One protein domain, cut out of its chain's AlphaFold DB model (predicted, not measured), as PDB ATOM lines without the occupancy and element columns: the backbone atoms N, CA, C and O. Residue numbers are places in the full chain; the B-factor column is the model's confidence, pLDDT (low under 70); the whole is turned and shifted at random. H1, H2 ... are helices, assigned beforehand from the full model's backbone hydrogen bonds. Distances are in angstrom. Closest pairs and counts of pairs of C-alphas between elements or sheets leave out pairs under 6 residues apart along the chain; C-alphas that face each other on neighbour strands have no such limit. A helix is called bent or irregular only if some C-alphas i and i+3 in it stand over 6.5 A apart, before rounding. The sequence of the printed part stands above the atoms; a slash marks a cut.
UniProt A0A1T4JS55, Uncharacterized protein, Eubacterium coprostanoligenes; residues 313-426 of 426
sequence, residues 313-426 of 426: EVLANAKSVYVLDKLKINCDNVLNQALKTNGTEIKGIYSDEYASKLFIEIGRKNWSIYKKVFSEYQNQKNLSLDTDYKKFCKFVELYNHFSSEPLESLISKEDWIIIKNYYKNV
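Overview. This is residues 313 to 426 of the 426 residues of an uncharacterized protein of Eubacterium coprostanoligenes (UniProt A0A1T4JS55). Bent helix H3 lies beside H1 with one arm and crosses H4 with the other; H6 packs on H4. The printed part has 114 residues and six named helices, H1 to H6: all helix. It is compact, radius of gyration of the C-alphas 14.4 A, spanning 39 by 37 by 25 A.

Along the chain. Find C-alpha 352 at (265.922, 170.427, 295.543), where H3, residues 352 to 377, begins. By its hydrogen bonds assigned as one helix, it is bent into H3a, up to 365, and H3b, from 368, these two C-alphas 8.8 A apart. H1 is 313 to 326, H2 332 to 338, H4 388 to 402, 21.2 A long, H5 407 to 410, and H6 413 to 425, ending at C-alpha 425, (274.085, 160.449, 300.993).

Arrangement. H3a touches H1, closest C-alphas Val 314 and Ser 356 at 4.5 A; H3b touches H4, closest C-alphas Val 373 and Leu 398 at 5.7 A. In H3a 9 of 10 O i to N i+4 pairs are within hydrogen-bond range.

Size, cuts and confidence. The long link, residues 339 to 351, has pLDDT under 70 at 341 to 350.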
ATOM      1  N   GLU A 313     260.014 166.738 295.683       89.50
ATOM      2  CA  GLU A 313     259.967 168.136 295.259       89.50
ATOM      3  C   GLU A 313     260.409 168.310 293.807       89.50
ATOM      4  O   GLU A 313     259.742 168.979 293.012       89.50
ATOM      5  N   VAL A 314     261.498 167.643 293.418       91.12
ATOM      6  CA  VAL A 314     262.021 167.675 292.045       91.12
ATOM      7  C   VAL A 314     260.995 167.140 291.058       91.12
ATOM      8  O   VAL A 314     260.760 167.746 290.009       91.12
ATOM      9  N   LEU A 315     260.362 166.012 291.380       91.31
ATOM     10  CA  LEU A 315     259.390 165.389 290.489       91.31
ATOM     11  C   LEU A 315     258.073 166.166 290.457       91.31
ATOM     12  O   LEU A 315     257.502 166.314 289.375       91.31
ATOM     13  N   ALA A 316     257.607 166.711 291.581       92.69
ATOM     14  CA  ALA A 316     256.438 167.589 291.630       92.69
ATOM     15  C   ALA A 316     256.634 168.855 290.786       92.69
ATOM     16  O   ALA A 316     255.768 169.191 289.972       92.69
ATOM     17  N   ASN A 317     257.799 169.500 290.882       95.00
ATOM     18  CA  ASN A 317     258.156 170.642 290.039       95.00
ATOM     19  C   ASN A 317     258.231 170.258 288.554       95.00
ATOM     20  O   ASN A 317     257.636 170.934 287.711       95.00
ATOM     21  N   ALA A 318     258.891 169.147 288.211       94.62
ATOM     22  CA  ALA A 318     258.982 168.685 286.826       94.62
ATOM     23  C   ALA A 318     257.605 168.363 286.219       94.62
ATOM     24  O   ALA A 318     257.326 168.765 285.087       94.62
ATOM     25  N   LYS A 319     256.721 167.690 286.967       94.50
ATOM     26  CA  LYS A 319     255.333 167.410 286.555       94.50
ATOM     27  C   LYS A 319     254.521 168.694 286.386       94.50
ATOM     28  O   LYS A 319     253.825 168.835 285.382       94.50
ATOM     29  N   SER A 320     254.660 169.642 287.309       96.38
ATOM     30  CA  SER A 320     253.993 170.945 287.223       96.38
ATOM     31  C   SER A 320     254.398 171.685 285.949       96.38
ATOM     32  O   SER A 320     253.539 172.114 285.182       96.38
ATOM     33  N   VAL A 321     255.697 171.774 285.649       96.81
ATOM     34  CA  VAL A 321     256.169 172.444 284.426       96.81
ATOM     35  C   VAL A 321     255.780 171.676 283.163       96.81
ATOM     36  O   VAL A 321     255.368 172.305 282.192       96.81
ATOM     37  N   TYR A 322     255.813 170.339 283.173       96.38
ATOM     38  CA  TYR A 322     255.304 169.529 282.060       96.38
ATOM     39  C   TYR A 322     253.863 169.911 281.701       96.38
ATOM     40  O   TYR A 322     253.550 170.104 280.526       96.38
ATOM     41  N   VAL A 323     252.988 170.045 282.704       96.81
ATOM     42  CA  VAL A 323     251.583 170.430 282.503       96.81
ATOM     43  C   VAL A 323     251.479 171.796 281.842       96.81
ATOM     44  O   VAL A 323     250.769 171.953 280.846       96.81
ATOM     45  N   LEU A 324     252.214 172.775 282.367       96.00
ATOM     46  CA  LEU A 324     252.184 174.149 281.873       96.00
ATOM     47  C   LEU A 324     252.725 174.237 280.442       96.00
ATOM     48  O   LEU A 324     252.070 174.827 279.582       96.00
ATOM     49  N   ASP A 325     253.832 173.559 280.140       96.00
ATOM     50  CA  ASP A 325     254.400 173.488 278.790       96.00
ATOM     51  C   ASP A 325     253.427 172.818 277.803       96.00
ATOM     52  O   ASP A 325     253.235 173.299 276.681       96.00
ATOM     53  N   LYS A 326     252.761 171.727 278.208       96.31
ATOM     54  CA  LYS A 326     251.761 171.033 277.378       96.31
ATOM     55  C   LYS A 326     250.553 171.900 277.061       96.31
ATOM     56  O   LYS A 326     250.060 171.864 275.931       96.31
ATOM     57  N   LEU A 327     250.113 172.696 278.027       95.44
ATOM     58  CA  LEU A 327     249.007 173.638 277.873       95.44
ATOM     59  C   LEU A 327     249.445 174.990 277.297       95.44
ATOM     60  O   LEU A 327     248.603 175.862 277.086       95.44
ATOM     61  N   LYS A 328     250.737 175.152 276.976       94.69
ATOM     62  CA  LYS A 328     251.340 176.378 276.427       94.69
ATOM     63  C   LYS A 328     251.163 177.596 277.342       94.69
ATOM     64  O   LYS A 328     251.002 178.720 276.863       94.69
ATOM     65  N   ILE A 329     251.200 177.374 278.650       93.00
ATOM     66  CA  ILE A 329     251.165 178.417 279.673       93.00
ATOM     67  C   ILE A 329     252.606 178.802 280.001       93.00
ATOM     68  O   ILE A 329     253.384 177.975 280.470       93.00
ATOM     69  N   ASN A 330     252.974 180.063 279.761       90.94
ATOM     70  CA  ASN A 330     254.295 180.556 280.143       90.94
ATOM     71  C   ASN A 330     254.371 180.715 281.668       90.94
ATOM     72  O   ASN A 330     253.601 181.478 282.252       90.94
ATOM     73  N   CYS A 331     255.324 180.020 282.287       91.25
ATOM     74  CA  CYS A 331     255.546 180.038 283.727       91.25
ATOM     75  C   CYS A 331     256.967 180.455 284.131       91.25
ATOM     76  O   CYS A 331     257.297 180.336 285.304       91.25
ATOM     77  N   ASP A 332     257.820 180.935 283.219       90.31
ATOM     78  CA  ASP A 332     259.254 181.131 283.510       90.31
ATOM     79  C   ASP A 332     259.497 182.139 284.645       90.31
ATOM     80  O   ASP A 332     260.325 181.907 285.525       90.31
ATOM     81  N   ASN A 333     258.730 183.233 284.683       89.69
ATOM     82  CA  ASN A 333     258.826 184.222 285.763       89.69
ATOM     83  C   ASN A 333     258.426 183.628 287.121       89.69
ATOM     84  O   ASN A 333     259.094 183.869 288.125       89.69
ATOM     85  N   VAL A 334     257.359 182.828 287.137       90.38
ATOM     86  CA  VAL A 334     256.864 182.156 288.344       90.38
ATOM     87  C   VAL A 334     257.844 181.078 288.796       90.38
ATOM     88  O   VAL A 334     258.156 180.993 289.978       90.38
ATOM     89  N   LEU A 335     258.402 180.312 287.860       89.50
ATOM     90  CA  LEU A 335     259.391 179.278 288.136       89.50
ATOM     91  C   LEU A 335     260.669 179.873 288.736       89.50
ATOM     92  O   LEU A 335     261.202 179.336 289.702       89.50
ATOM     93  N   ASN A 336     261.127 181.017 288.224       87.31
ATOM     94  CA  ASN A 336     262.266 181.742 288.791       87.31
ATOM     95  C   ASN A 336     261.984 182.265 290.210       87.31
ATOM     96  O   ASN A 336     262.898 182.329 291.032       87.31
ATOM     97  N   GLN A 337     260.732 182.626 290.508       87.12
ATOM     98  CA  GLN A 337     260.307 183.015 291.852       87.12
ATOM     99  C   GLN A 337     260.189 181.815 292.801       87.12
ATOM    100  O   GLN A 337     260.528 181.962 293.976       87.12
ATOM    101  N   ALA A 338     259.702 180.672 292.314       84.56
ATOM    102  CA  ALA A 338     259.512 179.451 293.092       84.56
ATOM    103  C   ALA A 338     260.850 178.761 293.399       84.56
ATOM    104  O   ALA A 338     261.120 178.402 294.537       84.56
ATOM    105  N   LEU A 339     261.726 178.640 292.398       84.06
ATOM    106  CA  LEU A 339     263.015 177.955 292.493       84.06
ATOM    107  C   LEU A 339     264.150 178.958 292.738       84.06
ATOM    108  O   LEU A 339     265.087 179.087 291.936       84.06
ATOM    109  N   LYS A 340     264.064 179.719 293.833       73.25
ATOM    110  CA  LYS A 340     265.130 180.656 294.218       73.25
ATOM    111  C   LYS A 340     266.373 179.887 294.646       73.25
ATOM    112  O   LYS A 340     266.479 179.395 295.760       73.25
ATOM    113  N   THR A 341     267.360 179.847 293.764       61.84
ATOM    114  CA  THR A 341     268.683 179.302 294.060       61.84
ATOM    115  C   THR A 341     269.498 180.378 294.772       61.84
ATOM    116  O   THR A 341     270.204 181.158 294.132       61.84
ATOM    117  N   ASN A 342     269.372 180.470 296.096       48.31
ATOM    118  CA  ASN A 342     270.245 181.318 296.909       48.31
ATOM    119  C   ASN A 342     271.648 180.692 296.977       48.31
ATOM    120  O   ASN A 342     272.005 180.074 297.972       48.31
ATOM    121  N   GLY A 343     272.447 180.831 295.917       47.88
ATOM    122  CA  GLY A 343     273.898 180.620 295.978       47.88
ATOM    123  C   GLY A 343     274.383 179.242 296.457       47.88
ATOM    124  O   GLY A 343     275.513 179.140 296.925       47.88
ATOM    125  N   THR A 344     273.593 178.173 296.327       45.25
ATOM    126  CA  THR A 344     274.002 176.782 296.618       45.25
ATOM    127  C   THR A 344     274.946 176.173 295.570       45.25
ATOM    128  O   THR A 344     275.212 174.979 295.590       45.25
ATOM    129  N   GLU A 345     275.570 176.998 294.723       51.19
ATOM    130  CA  GLU A 345     276.852 176.653 294.083       51.19
ATOM    131  C   GLU A 345     277.978 176.485 295.133       51.19
ATOM    132  O   GLU A 345     279.045 175.934 294.867       51.19
ATOM    133  N   ILE A 346     277.757 176.953 296.366       45.66
ATOM    134  CA  ILE A 346     278.787 177.063 297.393       45.66
ATOM    135  C   ILE A 346     278.808 175.795 298.271       45.66
ATOM    136  O   ILE A 346     278.044 175.684 299.227       45.66
ATOM    137  N   LYS A 347     279.781 174.904 297.986       48.41
ATOM    138  CA  LYS A 347     280.273 173.739 298.783       48.41
ATOM    139  C   LYS A 347     279.819 172.324 298.370       48.41
ATOM    140  O   LYS A 347     279.938 171.408 299.178       48.41
ATOM    141  N   GLY A 348     279.384 172.094 297.129       54.22
ATOM    142  CA  GLY A 348     279.196 170.724 296.615       54.22
ATOM    143  C   GLY A 348     278.013 169.955 297.223       54.22
ATOM    144  O   GLY A 348     278.054 168.727 297.290       54.22
ATOM    145  N   ILE A 349     276.973 170.672 297.665       59.28
ATOM    146  CA  ILE A 349     275.713 170.117 298.179       59.28
ATOM    147  C   ILE A 349     274.578 170.666 297.304       59.28
ATOM    148  O   ILE A 349     274.459 171.878 297.152       59.28
ATOM    149  N   TYR A 350     273.769 169.782 296.719       69.25
ATOM    150  CA  TYR A 350     272.590 170.165 295.935       69.25
ATOM    151  C   TYR A 350     271.416 170.544 296.840       69.25
ATOM    152  O   TYR A 350     271.223 169.936 297.891       69.25
ATOM    153  N   SER A 351     270.614 171.512 296.389       75.19
ATOM    154  CA  SER A 351     269.259 171.739 296.892       75.19
ATOM    155  C   SER A 351     268.227 171.209 295.893       75.19
ATOM    156  O   SER A 351     268.518 171.080 294.695       75.19
ATOM    157  N   ASP A 352     267.018 170.925 296.375       79.81
ATOM    158  CA  ASP A 352     265.922 170.427 295.543       79.81
ATOM    159  C   ASP A 352     265.552 171.412 294.433       79.81
ATOM    160  O   ASP A 352     265.192 171.000 293.330       79.81
ATOM    161  N   GLU A 353     265.713 172.717 294.653       84.12
ATOM    162  CA  GLU A 353     265.430 173.747 293.653       84.12
ATOM    163  C   GLU A 353     266.414 173.702 292.485       84.12
ATOM    164  O   GLU A 353     266.009 173.855 291.330       84.12
ATOM    165  N   TYR A 354     267.703 173.482 292.763       82.31
ATOM    166  CA  TYR A 354     268.702 173.355 291.705       82.31
ATOM    167  C   TYR A 354     268.463 172.075 290.899       82.31
ATOM    168  O   TYR A 354     268.396 172.123 289.668       82.31
ATOM    169  N   ALA A 355     268.266 170.940 291.584       85.25
ATOM    170  CA  ALA A 355     267.910 169.686 290.923       85.25
ATOM    171  C   ALA A 355     266.648 169.863 290.063       85.25
ATOM    172  O   ALA A 355     266.644 169.483 288.892       85.25
ATOM    173  N   SER A 356     265.614 170.516 290.600       90.12
ATOM    174  CA  SER A 356     264.371 170.818 289.884       90.12
ATOM    175  C   SER A 356     264.646 171.562 288.582       90.12
ATOM    176  O   SER A 356     264.190 171.111 287.533       90.12
ATOM    177  N   LYS A 357     265.429 172.651 288.610       89.06
ATOM    178  CA  LYS A 357     265.777 173.415 287.395       89.06
ATOM    179  C   LYS A 357     266.431 172.534 286.339       89.06
ATOM    180  O   LYS A 357     265.980 172.527 285.197       89.06
ATOM    181  N   LEU A 358     267.432 171.748 286.726       89.06
ATOM    182  CA  LEU A 358     268.143 170.877 285.797       89.06
ATOM    183  C   LEU A 358     267.213 169.834 285.158       89.06
ATOM    184  O   LEU A 358     267.171 169.700 283.934       89.06
ATOM    185  N   PHE A 359     266.431 169.111 285.966       91.69
ATOM    186  CA  PHE A 359     265.499 168.108 285.442       91.69
ATOM    187  C   PHE A 359     264.365 168.741 284.625       91.69
ATOM    188  O   PHE A 359     263.883 168.109 283.685       91.69
ATOM    189  N   ILE A 360     263.960 169.978 284.919       94.50
ATOM    190  CA  ILE A 360     263.006 170.734 284.097       94.50
ATOM    191  C   ILE A 360     263.620 171.107 282.742       94.50
ATOM    192  O   ILE A 360     262.966 170.940 281.715       94.50
ATOM    193  N   GLU A 361     264.864 171.579 282.700       93.38
ATOM    194  CA  GLU A 361     265.540 171.947 281.448       93.38
ATOM    195  C   GLU A 361     265.749 170.745 280.520       93.38
ATOM    196  O   GLU A 361     265.528 170.839 279.307       93.38
ATOM    197  N   ILE A 362     266.136 169.599 281.082       93.81
ATOM    198  CA  ILE A 362     266.226 168.328 280.350       93.81
ATOM    199  C   ILE A 362     264.837 167.916 279.866       93.81
ATOM    200  O   ILE A 362     264.658 167.557 278.698       93.81
ATOM    201  N   GLY A 363     263.854 168.004 280.757       93.75
ATOM    202  CA  GLY A 363     262.462 167.703 280.489       93.75
ATOM    203  C   GLY A 363     261.889 168.506 279.325       93.75
ATOM    204  O   GLY A 363     261.359 167.921 278.389       93.75
ATOM    205  N   ARG A 364     262.091 169.824 279.288       94.88
ATOM    206  CA  ARG A 364     261.650 170.705 278.189       94.88
ATOM    207  C   ARG A 364     262.136 170.260 276.814       94.88
ATOM    208  O   ARG A 364     261.422 170.418 275.826       94.88
ATOM    209  N   LYS A 365     263.325 169.660 276.747       94.19
ATOM    210  CA  LYS A 365     263.881 169.078 275.515       94.19
ATOM    211  C   LYS A 365     263.315 167.682 275.220       94.19
ATOM    212  O   LYS A 365     263.281 167.279 274.064       94.19
ATOM    213  N   ASN A 366     262.864 166.955 276.246       94.75
ATOM    214  CA  ASN A 366     262.617 165.512 276.204       94.75
ATOM    215  C   ASN A 366     261.348 165.046 276.952       94.75
ATOM    216  O   ASN A 366     261.302 163.921 277.457       94.75
ATOM    217  N   TRP A 367     260.275 165.841 277.003       94.81
ATOM    218  CA  TRP A 367     259.067 165.501 277.776       94.81
ATOM    219  C   TRP A 367     258.416 164.177 277.359       94.81
ATOM    220  O   TRP A 367     257.810 163.481 278.175       94.81
ATOM    221  N   SER A 368     258.563 163.783 276.093       94.62
ATOM    222  CA  SER A 368     258.119 162.472 275.609       94.62
ATOM    223  C   SER A 368     258.862 161.304 276.258       94.62
ATOM    224  O   SER A 368     258.285 160.227 276.387       94.62
ATOM    225  N   ILE A 369     260.123 161.495 276.648       94.81
ATOM    226  CA  ILE A 369     260.932 160.482 277.335       94.81
ATOM    227  C   ILE A 369     260.467 160.366 278.784       94.81
ATOM    228  O   ILE A 369     260.182 159.260 279.228       94.81
ATOM    229  N   TYR A 370     260.271 161.490 279.481       92.06
ATOM    230  CA  TYR A 370     259.752 161.505 280.858       92.06
ATOM    231  C   TYR A 370     258.412 160.774 280.965       92.06
ATOM    232  O   TYR A 370     258.263 159.892 281.806       92.06
ATOM    233  N   LYS A 371     257.476 161.053 280.049       91.38
ATOM    234  CA  LYS A 371     256.188 160.346 279.989       91.38
ATOM    235  C   LYS A 371     256.363 158.826 279.866       91.38
ATOM    236  O   LYS A 371     255.666 158.070 280.539       91.38
ATOM    237  N   LYS A 372     257.295 158.359 279.023       92.06
ATOM    238  CA  LYS A 372     257.597 156.922 278.886       92.06
ATOM    239  C   LYS A 372     258.195 156.345 280.167       92.06
ATOM    240  O   LYS A 372     257.787 155.266 280.570       92.06
ATOM    241  N   VAL A 373     259.106 157.073 280.817       90.56
ATOM    242  CA  VAL A 373     259.699 156.673 282.101       90.56
ATOM    243  C   VAL A 373     258.616 156.518 283.173       90.56
ATOM    244  O   VAL A 373     258.521 155.450 283.773       90.56
ATOM    245  N   PHE A 374     257.754 157.522 283.368       85.94
ATOM    246  CA  PHE A 374     256.656 157.456 284.344       85.94
ATOM    247  C   PHE A 374     255.665 156.327 284.045       85.94
ATOM    248  O   PHE A 374     255.239 155.622 284.959       85.94
ATOM    249  N   SER A 375     255.352 156.108 282.766       85.12
ATOM    250  CA  SER A 375     254.474 155.012 282.346       85.12
ATOM    251  C   SER A 375     255.108 153.639 282.589       85.12
ATOM    252  O   SER A 375     254.418 152.705 282.982       85.12
ATOM    253  N   GLU A 376     256.420 153.491 282.382       86.12
ATOM    254  CA  GLU A 376     257.104 152.207 282.557       86.12
ATOM    255  C   GLU A 376     257.216 151.804 284.027       86.12
ATOM    256  O   GLU A 376     257.104 150.623 284.347       86.12
ATOM    257  N   TYR A 377     257.334 152.765 284.945       78.12
ATOM    258  CA  TYR A 377     257.278 152.474 286.378       78.12
ATOM    259  C   TYR A 377     255.988 151.754 286.799       78.12
ATOM    260  O   TYR A 377     256.034 150.908 287.692       78.12
ATOM    261  N   GLN A 378     254.869 151.986 286.102       72.00
ATOM    262  CA  GLN A 378     253.596 151.293 286.356       72.00
ATOM    263  C   GLN A 378     253.669 149.783 286.133       72.00
ATOM    264  O   GLN A 378     252.984 149.001 286.800       72.00
ATOM    265  N   ASN A 379     254.512 149.361 285.194       73.81
ATOM    266  CA  ASN A 379     254.628 147.964 284.792       73.81
ATOM    267  C   ASN A 379     255.521 147.158 285.746       73.81
ATOM    268  O   ASN A 379     255.535 145.927 285.702       73.81
ATOM    269  N   GLN A 380     256.237 147.825 286.651       70.94
ATOM    270  CA  GLN A 380     257.284 147.226 287.472       70.94
ATOM    271  C   GLN A 380     256.784 146.871 288.884       70.94
ATOM    272  O   GLN A 380     257.292 147.355 289.893       70.94
ATOM    273  N   LYS A 381     255.787 145.980 288.967       58.56
ATOM    274  CA  LYS A 381     255.020 145.681 290.199       58.56
ATOM    275  C   LYS A 381     255.776 144.992 291.354       58.56
ATOM    276  O   LYS A 381     255.156 144.706 292.366       58.56
ATOM    277  N   ASN A 382     257.081 144.725 291.239       61.31
ATOM    278  CA  ASN A 382     257.860 143.983 292.250       61.31
ATOM    279  C   ASN A 382     259.291 144.523 292.456       61.31
ATOM    280  O   ASN A 382     260.182 143.784 292.882       61.31
ATOM    281  N   LEU A 383     259.556 145.786 292.120       66.12
ATOM    282  CA  LEU A 383     260.876 146.378 292.341       66.12
ATOM    283  C   LEU A 383     261.035 146.813 293.804       66.12
ATOM    284  O   LEU A 383     260.383 147.746 294.261       66.12
ATOM    285  N   SER A 384     261.953 146.170 294.529       68.50
ATOM    286  CA  SER A 384     262.384 146.630 295.854       68.50
ATOM    287  C   SER A 384     263.417 147.753 295.707       68.50
ATOM    288  O   SER A 384     264.625 147.505 295.723       68.50
ATOM    289  N   LEU A 385     262.941 148.987 295.534       78.12
ATOM    290  CA  LEU A 385     263.759 150.205 295.532       78.12
ATOM    291  C   LEU A 385     263.606 150.909 296.888       78.12
ATOM    292  O   LEU A 385     262.751 151.767 297.075       78.12
ATOM    293  N   ASP A 386     264.422 150.479 297.846       80.44
ATOM    294  CA  ASP A 386     264.384 150.881 299.261       80.44
ATOM    295  C   ASP A 386     265.129 152.194 299.565       80.44
ATOM    296  O   ASP A 386     264.943 152.752 300.640       80.44
ATOM    297  N   THR A 387     265.944 152.706 298.636       85.69
ATOM    298  CA  THR A 387     266.656 153.983 298.792       85.69
ATOM    299  C   THR A 387     266.423 154.914 297.614       85.69
ATOM    300  O   THR A 387     266.255 154.468 296.473       85.69
ATOM    301  N   ASP A 388     266.490 156.217 297.870       85.62
ATOM    302  CA  ASP A 388     266.344 157.237 296.833       85.62
ATOM    303  C   ASP A 388     267.446 157.132 295.775       85.62
ATOM    304  O   ASP A 388     267.158 157.248 294.583       85.62
ATOM    305  N   TYR A 389     268.667 156.730 296.153       89.12
ATOM    306  CA  TYR A 389     269.716 156.395 295.186       89.12
ATOM    307  C   TYR A 389     269.308 155.294 294.201       89.12
ATOM    308  O   TYR A 389     269.525 155.423 292.994       89.12
ATOM    309  N   LYS A 390     268.731 154.185 294.686       88.94
ATOM    310  CA  LYS A 390     268.320 153.076 293.811       88.94
ATOM    311  C   LYS A 390     267.190 153.510 292.884       88.94
ATOM    312  O   LYS A 390     267.214 153.163 291.702       88.94
ATOM    313  N   LYS A 391     266.241 154.303 293.389       88.31
ATOM    314  CA  LYS A 391     265.165 154.892 292.581       88.31
ATOM    315  C   LYS A 391     265.718 155.836 291.513       88.31
ATOM    316  O   LYS A 391     265.333 155.714 290.352       88.31
ATOM    317  N   PHE A 392     266.676 156.693 291.870       91.19
ATOM    318  CA  PHE A 392     267.371 157.578 290.937       91.19
ATOM    319  C   PHE A 392     268.110 156.776 289.860       91.19
ATOM    320  O   PHE A 392     267.914 157.017 288.672       91.19
ATOM    321  N   CYS A 393     268.889 155.755 290.230       91.38
ATOM    322  CA  CYS A 393     269.540 154.872 289.258       91.38
ATOM    323  C   CYS A 393     268.538 154.206 288.311       91.38
ATOM    324  O   CYS A 393     268.812 154.113 287.114       91.38
ATOM    325  N   LYS A 394     267.370 153.788 288.815       90.44
ATOM    326  CA  LYS A 394     266.315 153.233 287.964       90.44
ATOM    327  C   LYS A 394     265.746 154.278 287.004       90.44
ATOM    328  O   LYS A 394     265.499 153.952 285.846       90.44
ATOM    329  N   PHE A 395     265.591 155.524 287.446       91.88
ATOM    330  CA  PHE A 395     265.143 156.620 286.584       91.88
ATOM    331  C   PHE A 395     266.134 156.837 285.439       91.88
ATOM    332  O   PHE A 395     265.732 156.890 284.279       91.88
ATOM    333  N   VAL A 396     267.434 156.876 285.751       93.94
ATOM    334  CA  VAL A 396     268.517 156.992 284.760       93.94
ATOM    335  C   VAL A 396     268.488 155.825 283.769       93.94
ATOM    336  O   VAL A 396     268.585 156.041 282.562       93.94
ATOM    337  N   GLU A 397     268.342 154.592 284.260       93.88
ATOM    338  CA  GLU A 397     268.250 153.384 283.430       93.88
ATOM    339  C   GLU A 397     267.087 153.479 282.433       93.88
ATOM    340  O   GLU A 397     267.289 153.301 281.230       93.88
ATOM    341  N   LEU A 398     265.885 153.805 282.916       93.25
ATOM    342  CA  LEU A 398     264.689 153.928 282.083       93.25
ATOM    343  C   LEU A 398     264.792 155.099 281.104       93.25
ATOM    344  O   LEU A 398     264.421 154.962 279.938       93.25
ATOM    345  N   TYR A 399     265.326 156.238 281.545       94.94
ATOM    346  CA  TYR A 399     265.556 157.384 280.671       94.94
ATOM    347  C   TYR A 399     266.472 156.996 279.508       94.94
ATOM    348  O   TYR A 399     266.123 157.207 278.348       94.94
ATOM    349  N   ASN A 400     267.608 156.363 279.806       96.50
ATOM    350  CA  ASN A 400     268.577 155.925 278.802       96.50
ATOM    351  C   ASN A 400     268.013 154.841 277.878       96.50
ATOM    352  O   ASN A 400     268.385 154.791 276.713       96.50
ATOM    353  N   HIS A 401     267.112 153.989 278.370       95.62
ATOM    354  CA  HIS A 401     266.438 152.992 277.542       95.62
ATOM    355  C   HIS A 401     265.542 153.635 276.469       95.62
ATOM    356  O   HIS A 401     265.485 153.154 275.337       95.62
ATOM    357  N   PHE A 402     264.851 154.727 276.808       95.81
ATOM    358  CA  PHE A 402     263.930 155.414 275.896       95.81
ATOM    359  C   PHE A 402     264.559 156.567 275.105       95.81
ATOM    360  O   PHE A 402     263.916 157.080 274.182       95.81
ATOM    361  N   SER A 403     265.773 156.980 275.467       95.50
ATOM    362  CA  SER A 403     266.514 158.077 274.849       95.50
ATOM    363  C   SER A 403     267.589 157.571 273.891       95.50
ATOM    364  O   SER A 403     268.247 156.568 274.148       95.50
ATOM    365  N   SER A 404     267.827 158.303 272.803       92.19
ATOM    366  CA  SER A 404     269.018 158.107 271.965       92.19
ATOM    367  C   SER A 404     270.279 158.733 272.569       92.19
ATOM    368  O   SER A 404     271.385 158.412 272.146       92.19
ATOM    369  N   GLU A 405     270.113 159.643 273.529       93.75
ATOM    370  CA  GLU A 405     271.190 160.343 274.224       93.75
ATOM    371  C   GLU A 405     271.112 160.042 275.730       93.75
ATOM    372  O   GLU A 405     270.069 160.303 276.344       93.75
ATOM    373  N   PRO A 406     272.167 159.481 276.343       94.25
ATOM    374  CA  PRO A 406     272.178 159.208 277.775       94.25
ATOM    375  C   PRO A 406     271.896 160.458 278.620       94.25
ATOM    376  O   PRO A 406     272.340 161.558 278.300       94.25
ATOM    377  N   LEU A 407     271.213 160.295 279.753       93.38
ATOM    378  CA  LEU A 407     270.929 161.392 280.680       93.38
ATOM    379  C   LEU A 407     272.213 162.072 281.173       93.38
ATOM    380  O   LEU A 407     272.270 163.291 281.268       93.38
ATOM    381  N   GLU A 408     273.256 161.280 281.432       93.12
ATOM    382  CA  GLU A 408     274.566 161.774 281.868       93.12
ATOM    383  C   GLU A 408     275.210 162.723 280.846       93.12
ATOM    384  O   GLU A 408     275.873 163.670 281.251       93.12
ATOM    385  N   SER A 409     274.998 162.532 279.536       93.62
ATOM    386  CA  SER A 409     275.540 163.450 278.518       93.62
ATOM    387  C   SER A 409     274.763 164.761 278.390       93.62
ATOM    388  O   SER A 409     275.287 165.717 277.828       93.62
ATOM    389  N   LEU A 410     273.544 164.825 278.932       92.31
ATOM    390  CA  LEU A 410     272.716 166.036 278.944       92.31
ATOM    391  C   LEU A 410     273.044 166.969 280.117       92.31
ATOM    392  O   LEU A 410     272.515 168.079 280.180       92.31
ATOM    393  N   ILE A 411     273.887 166.514 281.042       89.81
ATOM    394  CA  ILE A 411     274.248 167.191 282.287       89.81
ATOM    395  C   ILE A 411     275.758 167.451 282.265       89.81
ATOM    396  O   ILE A 411     276.530 166.665 281.713       89.81
ATOM    397  N   SER A 412     276.211 168.564 282.851       88.75
ATOM    398  CA  SER A 412     277.649 168.805 282.973       88.75
ATOM    399  C   SER A 412     278.300 167.699 283.819       88.75
ATOM    400  O   SER A 412     277.692 167.142 284.734       88.75
ATOM    401  N   LYS A 413     279.563 167.360 283.539       88.31
ATOM    402  CA  LYS A 413     280.265 166.315 284.304       88.31
ATOM    403  C   LYS A 413     280.321 166.635 285.803       88.31
ATOM    404  O   LYS A 413     280.271 165.722 286.624       88.31
ATOM    405  N   GLU A 414     280.458 167.914 286.144       86.06
ATOM    406  CA  GLU A 414     280.465 168.396 287.522       86.06
ATOM    407  C   GLU A 414     279.103 168.172 288.183       86.06
ATOM    408  O   GLU A 414     279.026 167.477 289.195       86.06
ATOM    409  N   ASP A 415     278.028 168.630 287.544       85.50
ATOM    410  CA  ASP A 415     276.658 168.464 288.036       85.50
ATOM    411  C   ASP A 415     276.276 166.998 288.211       85.50
ATOM    412  O   ASP A 415     275.727 166.607 289.239       85.50
ATOM    413  N   TRP A 416     276.643 166.149 287.253       88.94
ATOM    414  CA  TRP A 416     276.363 164.721 287.335       88.94
ATOM    415  C   TRP A 416     277.013 164.061 288.554       88.94
ATOM    416  O   TRP A 416     276.378 163.262 289.252       88.94
ATOM    417  N   ILE A 417     278.276 164.399 288.839       86.25
ATOM    418  CA  ILE A 417     278.988 163.888 290.015       86.25
ATOM    419  C   ILE A 417     278.277 164.336 291.291       86.25
ATOM    420  O   ILE A 417     278.087 163.521 292.199       86.25
ATOM    421  N   ILE A 418     277.870 165.603 291.363       81.62
ATOM    422  CA  ILE A 418     277.251 166.150 292.568       81.62
ATOM    423  C   ILE A 418     275.856 165.543 292.791       81.62
ATOM    424  O   ILE A 418     275.597 165.067 293.893       81.62
ATOM    425  N   ILE A 419     275.006 165.436 291.764       83.75
ATOM    426  CA  ILE A 419     273.675 164.796 291.844       83.75
ATOM    427  C   ILE A 419     273.786 163.357 292.329       83.75
ATOM    428  O   ILE A 419     273.058 162.916 293.220       83.75
ATOM    429  N   LYS A 420     274.726 162.607 291.751       86.06
ATOM    430  CA  LYS A 420     274.944 161.213 292.124       86.06
ATOM    431  C   LYS A 420     275.391 161.086 293.579       86.06
ATOM    432  O   LYS A 420     275.023 160.116 294.230       86.06
ATOM    433  N   ASN A 421     276.193 162.025 294.078       82.69
ATOM    434  CA  ASN A 421     276.616 162.044 295.477       82.69
ATOM    435  C   ASN A 421     275.487 162.484 296.413       82.69
ATOM    436  O   ASN A 421     275.348 161.887 297.473       82.69
ATOM    437  N   TYR A 422     274.675 163.465 296.015       80.94
ATOM    438  CA  TYR A 422     273.500 163.909 296.762       80.94
ATOM    439  C   TYR A 422     272.581 162.719 297.058       80.94
ATOM    440  O   TYR A 422     272.424 162.348 298.214       80.94
ATOM    441  N   TYR A 423     272.128 162.002 296.027       83.56
ATOM    442  CA  TYR A 423     271.229 160.861 296.225       83.56
ATOM    443  C   TYR A 423     271.865 159.647 296.906       83.56
ATOM    444  O   TYR A 423     271.136 158.778 297.354       83.56
ATOM    445  N   LYS A 424     273.200 159.539 296.963       83.69
ATOM    446  CA  LYS A 424     273.883 158.474 297.723       83.69
ATOM    447  C   LYS A 424     273.926 158.731 299.226       83.69
ATOM    448  O   LYS A 424     274.146 157.779 299.970       83.69
ATOM    449  N   ASN A 425     273.854 159.999 299.623       72.12
ATOM    450  CA  ASN A 425     274.085 160.449 300.993       72.12
ATOM    451  C   ASN A 425     272.795 160.899 301.701       72.12
ATOM    452  O   ASN A 425     272.839 161.113 302.911       72.12
ATOM    453  N   VAL A 426     271.701 161.061 300.949       62.28
ATOM    454  CA  VAL A 426     270.312 161.105 301.432       62.28
ATOM    455  C   VAL A 426     269.807 159.671 301.543       62.28
ATOM    456  O   VAL A 426     269.215 159.346 302.594       62.28
TER     457      VAL A 426